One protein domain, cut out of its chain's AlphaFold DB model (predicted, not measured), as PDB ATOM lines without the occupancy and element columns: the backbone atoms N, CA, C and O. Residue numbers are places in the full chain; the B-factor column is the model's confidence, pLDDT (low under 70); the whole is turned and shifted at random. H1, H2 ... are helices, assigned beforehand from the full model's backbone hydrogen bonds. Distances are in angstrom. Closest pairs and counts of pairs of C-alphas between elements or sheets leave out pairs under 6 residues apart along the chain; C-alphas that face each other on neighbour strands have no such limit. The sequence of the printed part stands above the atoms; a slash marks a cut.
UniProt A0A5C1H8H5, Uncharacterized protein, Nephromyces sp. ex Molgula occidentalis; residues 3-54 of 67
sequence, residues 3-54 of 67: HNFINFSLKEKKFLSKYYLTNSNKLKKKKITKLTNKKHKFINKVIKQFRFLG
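Overview. This is residues 3 to 54 of the 67 residues of an uncharacterized protein of Nephromyces sp. ex Molgula occidentalis (UniProt A0A5C1H8H5). Two long helices, H1 and H3, come near each other at a steep angle and run opposite ways, and the chain turns between them through a loop and the short helix H2, which is near the last residue of H1 and the first turns of H3. Residues 3 to 8 of H1 stick out as a free arm, and the longest axis runs from this arm to H2. The printed part has 52 residues with three named helices, in the order H1, H2, H3, and no named strand; the class is all helix. The whole is only just compact, close to loose, with a radius of gyration of the C-alphas of 11.5 A, and its elongated outline spans 37 by 23 by 17 A.

Along the chain. H1, residues 3 to 20, begins at C-alpha 3 at (127.650, 111.622, 105.712) and ends at C-alpha 20 at (115.599, 101.001, 85.129), a length of 26.1 A from first to last C-alpha. With 18 residues it is the longest helix. H2 is residues 30 to 33, 5.2 A from first to last C-alpha. H3, residues 37 to 52, measures 22.9 A and ends at C-alpha 52 at (113.129, 116.623, 90.834).

Arrangement. H1 and H3 are close but not clearly touching, and their closest C-alphas are those of Leu 16 and Ile 47, 7.5 A apart. They run opposite ways at a steep tilt of 54 degrees, with 14.0 A from centre to centre. H1 and H2 are close but not clearly touching; the closest C-alphas are those of Tyr 20 and Thr 33, 7.0 A apart. H2 and H3 are also close but not clearly touching, with the C-alphas of Lys 30 and His 40 the closest, 6.5 A apart. In H3 every O i to N i+4 pair is within hydrogen-bond range, in H1 12 of 14 are, and H2 is too short for such a pair.

Size, cuts and confidence. The two C-alphas farthest apart are those of His 3 and Lys 31, at 37.1 A, while the C-alphas of His 3 and Gly 54, the first and last printed residues, are 18.3 A apart. The printed part has no cut. The link from H1 to H2, with 9 residues, is short, and the link from H2 to H3, with 3 residues, is tight. The mean pLDDT of the printed part is 84.6; residues 3 to 9 are under 70.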
ATOM      1  N   HIS A   3     127.032 112.461 106.748       39.22
ATOM      2  CA  HIS A   3     127.650 111.622 105.712       39.22
ATOM      3  C   HIS A   3     126.820 110.379 105.327       39.22
ATOM      4  O   HIS A   3     126.986 109.841 104.232       39.22
ATOM      5  N   ASN A   4     125.872 109.951 106.169       40.06
ATOM      6  CA  ASN A   4     125.085 108.734 105.924       40.06
ATOM      7  C   ASN A   4     123.950 108.931 104.903       40.06
ATOM      8  O   ASN A   4     123.624 107.997 104.174       40.06
ATOM      9  N   PHE A   5     123.392 110.141 104.780       41.56
ATOM     10  CA  PHE A   5     122.330 110.429 103.804       41.56
ATOM     11  C   PHE A   5     122.855 110.503 102.361       41.56
ATOM     12  O   PHE A   5     122.202 110.033 101.429       41.56
ATOM     13  N   ILE A   6     124.063 111.042 102.168       50.31
ATOM     14  CA  ILE A   6     124.671 111.199 100.837       50.31
ATOM     15  C   ILE A   6     125.079 109.831 100.268       50.31
ATOM     16  O   ILE A   6     124.806 109.528  99.102       50.31
ATOM     17  N   ASN A   7     125.662 108.963 101.103       48.75
ATOM     18  CA  ASN A   7     126.083 107.622 100.687       48.75
ATOM     19  C   ASN A   7     124.908 106.696 100.337       48.75
ATOM     20  O   ASN A   7     125.029 105.868  99.430       48.75
ATOM     21  N   PHE A   8     123.759 106.870 100.994       52.16
ATOM     22  CA  PHE A   8     122.529 106.157 100.652       52.16
ATOM     23  C   PHE A   8     122.041 106.537  99.240       52.16
ATOM     24  O   PHE A   8     121.832 105.670  98.389       52.16
ATOM     25  N   SER A   9     122.017 107.840  98.937       63.66
ATOM     26  CA  SER A   9     121.565 108.386  97.650       63.66
ATOM     27  C   SER A   9     122.391 107.909  96.441       63.66
ATOM     28  O   SER A   9     121.839 107.583  95.385       63.66
ATOM     29  N   LEU A  10     123.719 107.800  96.572       73.75
ATOM     30  CA  LEU A  10     124.594 107.445  95.443       73.75
ATOM     31  C   LEU A  10     124.447 105.984  94.994       73.75
ATOM     32  O   LEU A  10     124.414 105.703  93.787       73.75
ATOM     33  N   LYS A  11     124.331 105.047  95.944       81.31
ATOM     34  CA  LYS A  11     124.165 103.616  95.637       81.31
ATOM     35  C   LYS A  11     122.820 103.355  94.960       81.31
ATOM     36  O   LYS A  11     122.765 102.657  93.945       81.31
ATOM     37  N   GLU A  12     121.760 103.974  95.468       82.31
ATOM     38  CA  GLU A  12     120.411 103.878  94.907       82.31
ATOM     39  C   GLU A  12     120.309 104.528  93.532       82.31
ATOM     40  O   GLU A  12     119.768 103.925  92.604       82.31
ATOM     41  N   LYS A  13     120.910 105.710  93.351       86.62
ATOM     42  CA  LYS A  13     121.024 106.367  92.044       86.62
ATOM     43  C   LYS A  13     121.677 105.445  91.015       86.62
ATOM     44  O   LYS A  13     121.150 105.277  89.911       86.62
ATOM     45  N   LYS A  14     122.815 104.832  91.361       87.56
ATOM     46  CA  LYS A  14     123.543 103.920  90.463       87.56
ATOM     47  C   LYS A  14     122.703 102.688  90.124       87.56
ATOM     48  O   LYS A  14     122.659 102.282  88.962       87.56
ATOM     49  N   PHE A  15     122.001 102.132  91.110       90.31
ATOM     50  CA  PHE A  15     121.077 101.016  90.915       90.31
ATOM     51  C   PHE A  15     119.917 101.389  89.979       90.31
ATOM     52  O   PHE A  15     119.693 100.711  88.973       90.31
ATOM     53  N   LEU A  16     119.228 102.499  90.253       89.38
ATOM     54  CA  LEU A  16     118.109 102.981  89.445       89.38
ATOM     55  C   LEU A  16     118.524 103.233  87.994       89.38
ATOM     56  O   LEU A  16     117.833 102.799  87.069       89.38
ATOM     57  N   SER A  17     119.675 103.877  87.802       88.88
ATOM     58  CA  SER A  17     120.224 104.155  86.477       88.88
ATOM     59  C   SER A  17     120.540 102.867  85.709       88.88
ATOM     60  O   SER A  17     120.028 102.664  84.609       88.88
ATOM     61  N   LYS A  18     121.285 101.934  86.317       90.25
ATOM     62  CA  LYS A  18     121.705 100.685  85.659       90.25
ATOM     63  C   LYS A  18     120.516  99.803  85.257       90.25
ATOM     64  O   LYS A  18     120.461  99.272  84.142       90.25
ATOM     65  N   TYR A  19     119.559  99.624  86.164       90.94
ATOM     66  CA  TYR A  19     118.501  98.634  85.969       90.94
ATOM     67  C   TYR A  19     117.263  99.203  85.283       90.94
ATOM     68  O   TYR A  19     116.690  98.515  84.434       90.94
ATOM     69  N   TYR A  20     116.888 100.453  85.561       93.12
ATOM     70  CA  TYR A  20     115.599 101.001  85.129       93.12
ATOM     71  C   TYR A  20     115.694 102.138  84.118       93.12
ATOM     72  O   TYR A  20     114.684 102.423  83.473       93.12
ATOM     73  N   LEU A  21     116.863 102.742  83.907       92.81
ATOM     74  CA  LEU A  21     117.055 103.737  82.852       92.81
ATOM     75  C   LEU A  21     117.752 103.136  81.629       92.81
ATOM     76  O   LEU A  21     118.527 102.188  81.702       92.81
ATOM     77  N   THR A  22     117.409 103.671  80.466       91.75
ATOM     78  CA  THR A  22     118.124 103.439  79.207       91.75
ATOM     79  C   THR A  22     119.340 104.361  79.123       91.75
ATOM     80  O   THR A  22     119.408 105.357  79.838       91.75
ATOM     81  N   ASN A  23     120.233 104.121  78.161       86.88
ATOM     82  CA  ASN A  23     121.378 105.003  77.884       86.88
ATOM     83  C   ASN A  23     120.964 106.444  77.520       86.88
ATOM     84  O   ASN A  23     121.786 107.350  77.527       86.88
ATOM     85  N   SER A  24     119.689 106.672  77.187       88.00
ATOM     86  CA  SER A  24     119.116 108.003  76.941       88.00
ATOM     87  C   SER A  24     118.531 108.665  78.199       88.00
ATOM     88  O   SER A  24     117.820 109.661  78.097       88.00
ATOM     89  N   ASN A  25     118.756 108.079  79.379       89.25
ATOM     90  CA  ASN A  25     118.127 108.422  80.657       89.25
ATOM     91  C   ASN A  25     116.595 108.308  80.675       89.25
ATOM     92  O   ASN A  25     115.961 108.720  81.643       89.25
ATOM     93  N   LYS A  26     115.971 107.693  79.659       91.06
ATOM     94  CA  LYS A  26     114.534 107.360  79.654       91.06
ATOM     95  C   LYS A  26     114.257 106.104  80.478       91.06
ATOM     96  O   LYS A  26     115.050 105.164  80.435       91.06
ATOM     97  N   LEU A  27     113.110 106.059  81.156       92.50
ATOM     98  CA  LEU A  27     112.640 104.882  81.890       92.50
ATOM     99  C   LEU A  27     112.407 103.696  80.939       92.50
ATOM    100  O   LEU A  27     111.731 103.835  79.917       92.50
ATOM    101  N   LYS A  28     112.919 102.513  81.288       93.75
ATOM    102  CA  LYS A  28     112.659 101.274  80.544       93.75
ATOM    103  C   LYS A  28     111.174 100.901  80.614       93.75
ATOM    104  O   LYS A  28     110.515 101.001  81.654       93.75
ATOM    105  N   LYS A  29     110.646 100.404  79.492       91.75
ATOM    106  CA  LYS A  29     109.281  99.863  79.421       91.75
ATOM    107  C   LYS A  29     109.154  98.651  80.349       91.75
ATOM    108  O   LYS A  29     110.082  97.854  80.462       91.75
ATOM    109  N   LYS A  30     107.969  98.458  80.937       91.69
ATOM    110  CA  LYS A  30     107.663  97.331  81.840       91.69
ATOM    111  C   LYS A  30     108.033  95.963  81.246       91.69
ATOM    112  O   LYS A  30     108.555  95.114  81.958       91.69
ATOM    113  N   LYS A  31     107.804  95.768  79.938       90.19
ATOM    114  CA  LYS A  31     108.146  94.526  79.218       90.19
ATOM    115  C   LYS A  31     109.634  94.158  79.353       90.19
ATOM    116  O   LYS A  31     109.959  92.983  79.425       90.19
ATOM    117  N   ILE A  32     110.515  95.158  79.436       91.25
ATOM    118  CA  ILE A  32     111.970  94.976  79.535       91.25
ATOM    119  C   ILE A  32     112.379  94.668  80.978       91.25
ATOM    120  O   ILE A  32     113.230  93.820  81.213       91.25
ATOM    121  N   THR A  33     111.773  95.345  81.956       89.19
ATOM    122  CA  THR A  33     112.133  95.182  83.375       89.19
ATOM    123  C   THR A  33     111.484  93.964  84.031       89.19
ATOM    124  O   THR A  33     111.846  93.631  85.154       89.19
ATOM    125  N   LYS A  34     110.517  93.315  83.361       90.81
ATOM    126  CA  LYS A  34     109.765  92.138  83.843       90.81
ATOM    127  C   LYS A  34     109.144  92.322  85.240       90.81
ATOM    128  O   LYS A  34     108.890  91.365  85.960       90.81
ATOM    129  N   LEU A  35     108.865  93.568  85.626       90.62
ATOM    130  CA  LEU A  35     108.258  93.894  86.914       90.62
ATOM    131  C   LEU A  35     106.736  93.761  86.884       90.62
ATOM    132  O   LEU A  35     106.082  93.996  85.863       90.62
ATOM    133  N   THR A  36     106.151  93.510  88.053       94.06
ATOM    134  CA  THR A  36     104.702  93.634  88.252       94.06
ATOM    135  C   THR A  36     104.246  95.088  88.074       94.06
ATOM    136  O   THR A  36     105.018  96.031  88.257       94.06
ATOM    137  N   ASN A  37     102.967  95.294  87.736       93.25
ATOM    138  CA  ASN A  37     102.402  96.639  87.530       93.25
ATOM    139  C   ASN A  37     102.606  97.557  88.745       93.25
ATOM    140  O   ASN A  37     102.980  98.716  88.581       93.25
ATOM    141  N   LYS A  38     102.395  97.031  89.959       93.69
ATOM    142  CA  LYS A  38     102.574  97.779  91.212       93.69
ATOM    143  C   LYS A  38     104.022  98.263  91.367       93.69
ATOM    144  O   LYS A  38     104.248  99.455  91.563       93.69
ATOM    145  N   LYS A  39     104.999  97.364  91.185       92.38
ATOM    146  CA  LYS A  39     106.432  97.688  91.286       92.38
ATOM    147  C   LYS A  39     106.876  98.679  90.207       92.38
ATOM    148  O   LYS A  39     107.595  99.624  90.509       92.38
ATOM    149  N   HIS A  40     106.409  98.521  88.967       93.50
ATOM    150  CA  HIS A  40     106.748  99.452  87.882       93.50
ATOM    151  C   HIS A  40     106.220 100.872  88.149       93.50
ATOM    152  O   HIS A  40     106.974 101.837  88.018       93.50
ATOM    153  N   LYS A  41     104.969 101.006  88.616       94.06
ATOM    154  CA  LYS A  41     104.397 102.304  89.024       94.06
ATOM    155  C   LYS A  41     105.182 102.945  90.172       94.06
ATOM    156  O   LYS A  41     105.424 104.148  90.132       94.06
ATOM    157  N   PHE A  42     105.586 102.152  91.165       94.12
ATOM    158  CA  PHE A  42     106.395 102.628  92.287       94.12
ATOM    159  C   PHE A  42     107.740 103.192  91.814       94.12
ATOM    160  O   PHE A  42     108.054 104.346  92.089       94.12
ATOM    161  N   ILE A  43     108.481 102.432  91.006       92.81
ATOM    162  CA  ILE A  43     109.776 102.867  90.464       92.81
ATOM    163  C   ILE A  43     109.640 104.134  89.621       92.81
ATOM    164  O   ILE A  43     110.485 105.020  89.701       92.81
ATOM    165  N   ASN A  44     108.559 104.260  88.847       93.88
ATOM    166  CA  ASN A  44     108.294 105.477  88.086       93.88
ATOM    167  C   ASN A  44     108.134 106.707  89.002       93.88
ATOM    168  O   ASN A  44     108.685 107.764  88.703       93.88
ATOM    169  N   LYS A  45     107.425 106.578  90.135       94.06
ATOM    170  CA  LYS A  45     107.307 107.663  91.127       94.06
ATOM    171  C   LYS A  45     108.666 108.025  91.730       94.06
ATOM    172  O   LYS A  45     109.018 109.201  91.734       94.06
ATOM    173  N   VAL A  46     109.444 107.025  92.149       91.88
ATOM    174  CA  VAL A  46     110.783 107.230  92.730       91.88
ATOM    175  C   VAL A  46     111.706 107.942  91.742       91.88
ATOM    176  O   VAL A  46     112.327 108.941  92.081       91.88
ATOM    177  N   ILE A  47     111.753 107.502  90.483       92.06
ATOM    178  CA  ILE A  47     112.611 108.126  89.463       92.06
ATOM    179  C   ILE A  47     112.207 109.580  89.203       92.06
ATOM    180  O   ILE A  47     113.079 110.424  89.003       92.06
ATOM    181  N   LYS A  48     110.908 109.901  89.233       92.06
ATOM    182  CA  LYS A  48     110.444 111.292  89.128       92.06
ATOM    183  C   LYS A  48     110.909 112.142  90.312       92.06
ATOM    184  O   LYS A  48     111.395 113.244  90.083       92.06
ATOM    185  N   GLN A  49     110.822 111.625  91.536       91.50
ATOM    186  CA  GLN A  49     111.325 112.317  92.728       91.50
ATOM    187  C   GLN A  49     112.842 112.532  92.652       91.50
ATOM    188  O   GLN A  49     113.313 113.644  92.853       91.50
ATOM    189  N   PHE A  50     113.605 111.511  92.258       90.94
ATOM    190  CA  PHE A  50     115.057 111.624  92.083       90.94
ATOM    191  C   PHE A  50     115.445 112.648  91.009       90.94
ATOM    192  O   PHE A  50     116.453 113.331  91.154       90.94
ATOM    193  N   ARG A  51     114.663 112.770  89.931       90.62
ATOM    194  CA  ARG A  51     114.875 113.808  88.913       90.62
ATOM    195  C   ARG A  51     114.568 115.205  89.439       90.62
ATOM    196  O   ARG A  51     115.334 116.122  89.173       90.62
ATOM    197  N   PHE A  52     113.484 115.353  90.198       89.94
ATOM    198  CA  PHE A  52     113.129 116.623  90.834       89.94
ATOM    199  C   PHE A  52     114.215 117.089  91.813       89.94
ATOM    200  O   PHE A  52     114.575 118.256  91.826       89.94
ATOM    201  N   LEU A  53     114.805 116.151  92.557       87.56
ATOM    202  CA  LEU A  53     115.933 116.399  93.458       87.56
ATOM    203  C   LEU A  53     117.285 116.596  92.738       87.56
ATOM    204  O   LEU A  53     118.309 116.729  93.399       87.56
ATOM    205  N   GLY A  54     117.337 116.544  91.401       86.25
ATOM    206  CA  GLY A  54     118.586 116.678  90.635       86.25
ATOM    207  C   GLY A  54     119.535 115.472  90.722       86.25
ATOM    208  O   GLY A  54     120.650 115.510  90.205       86.25
TER     209      GLY A  54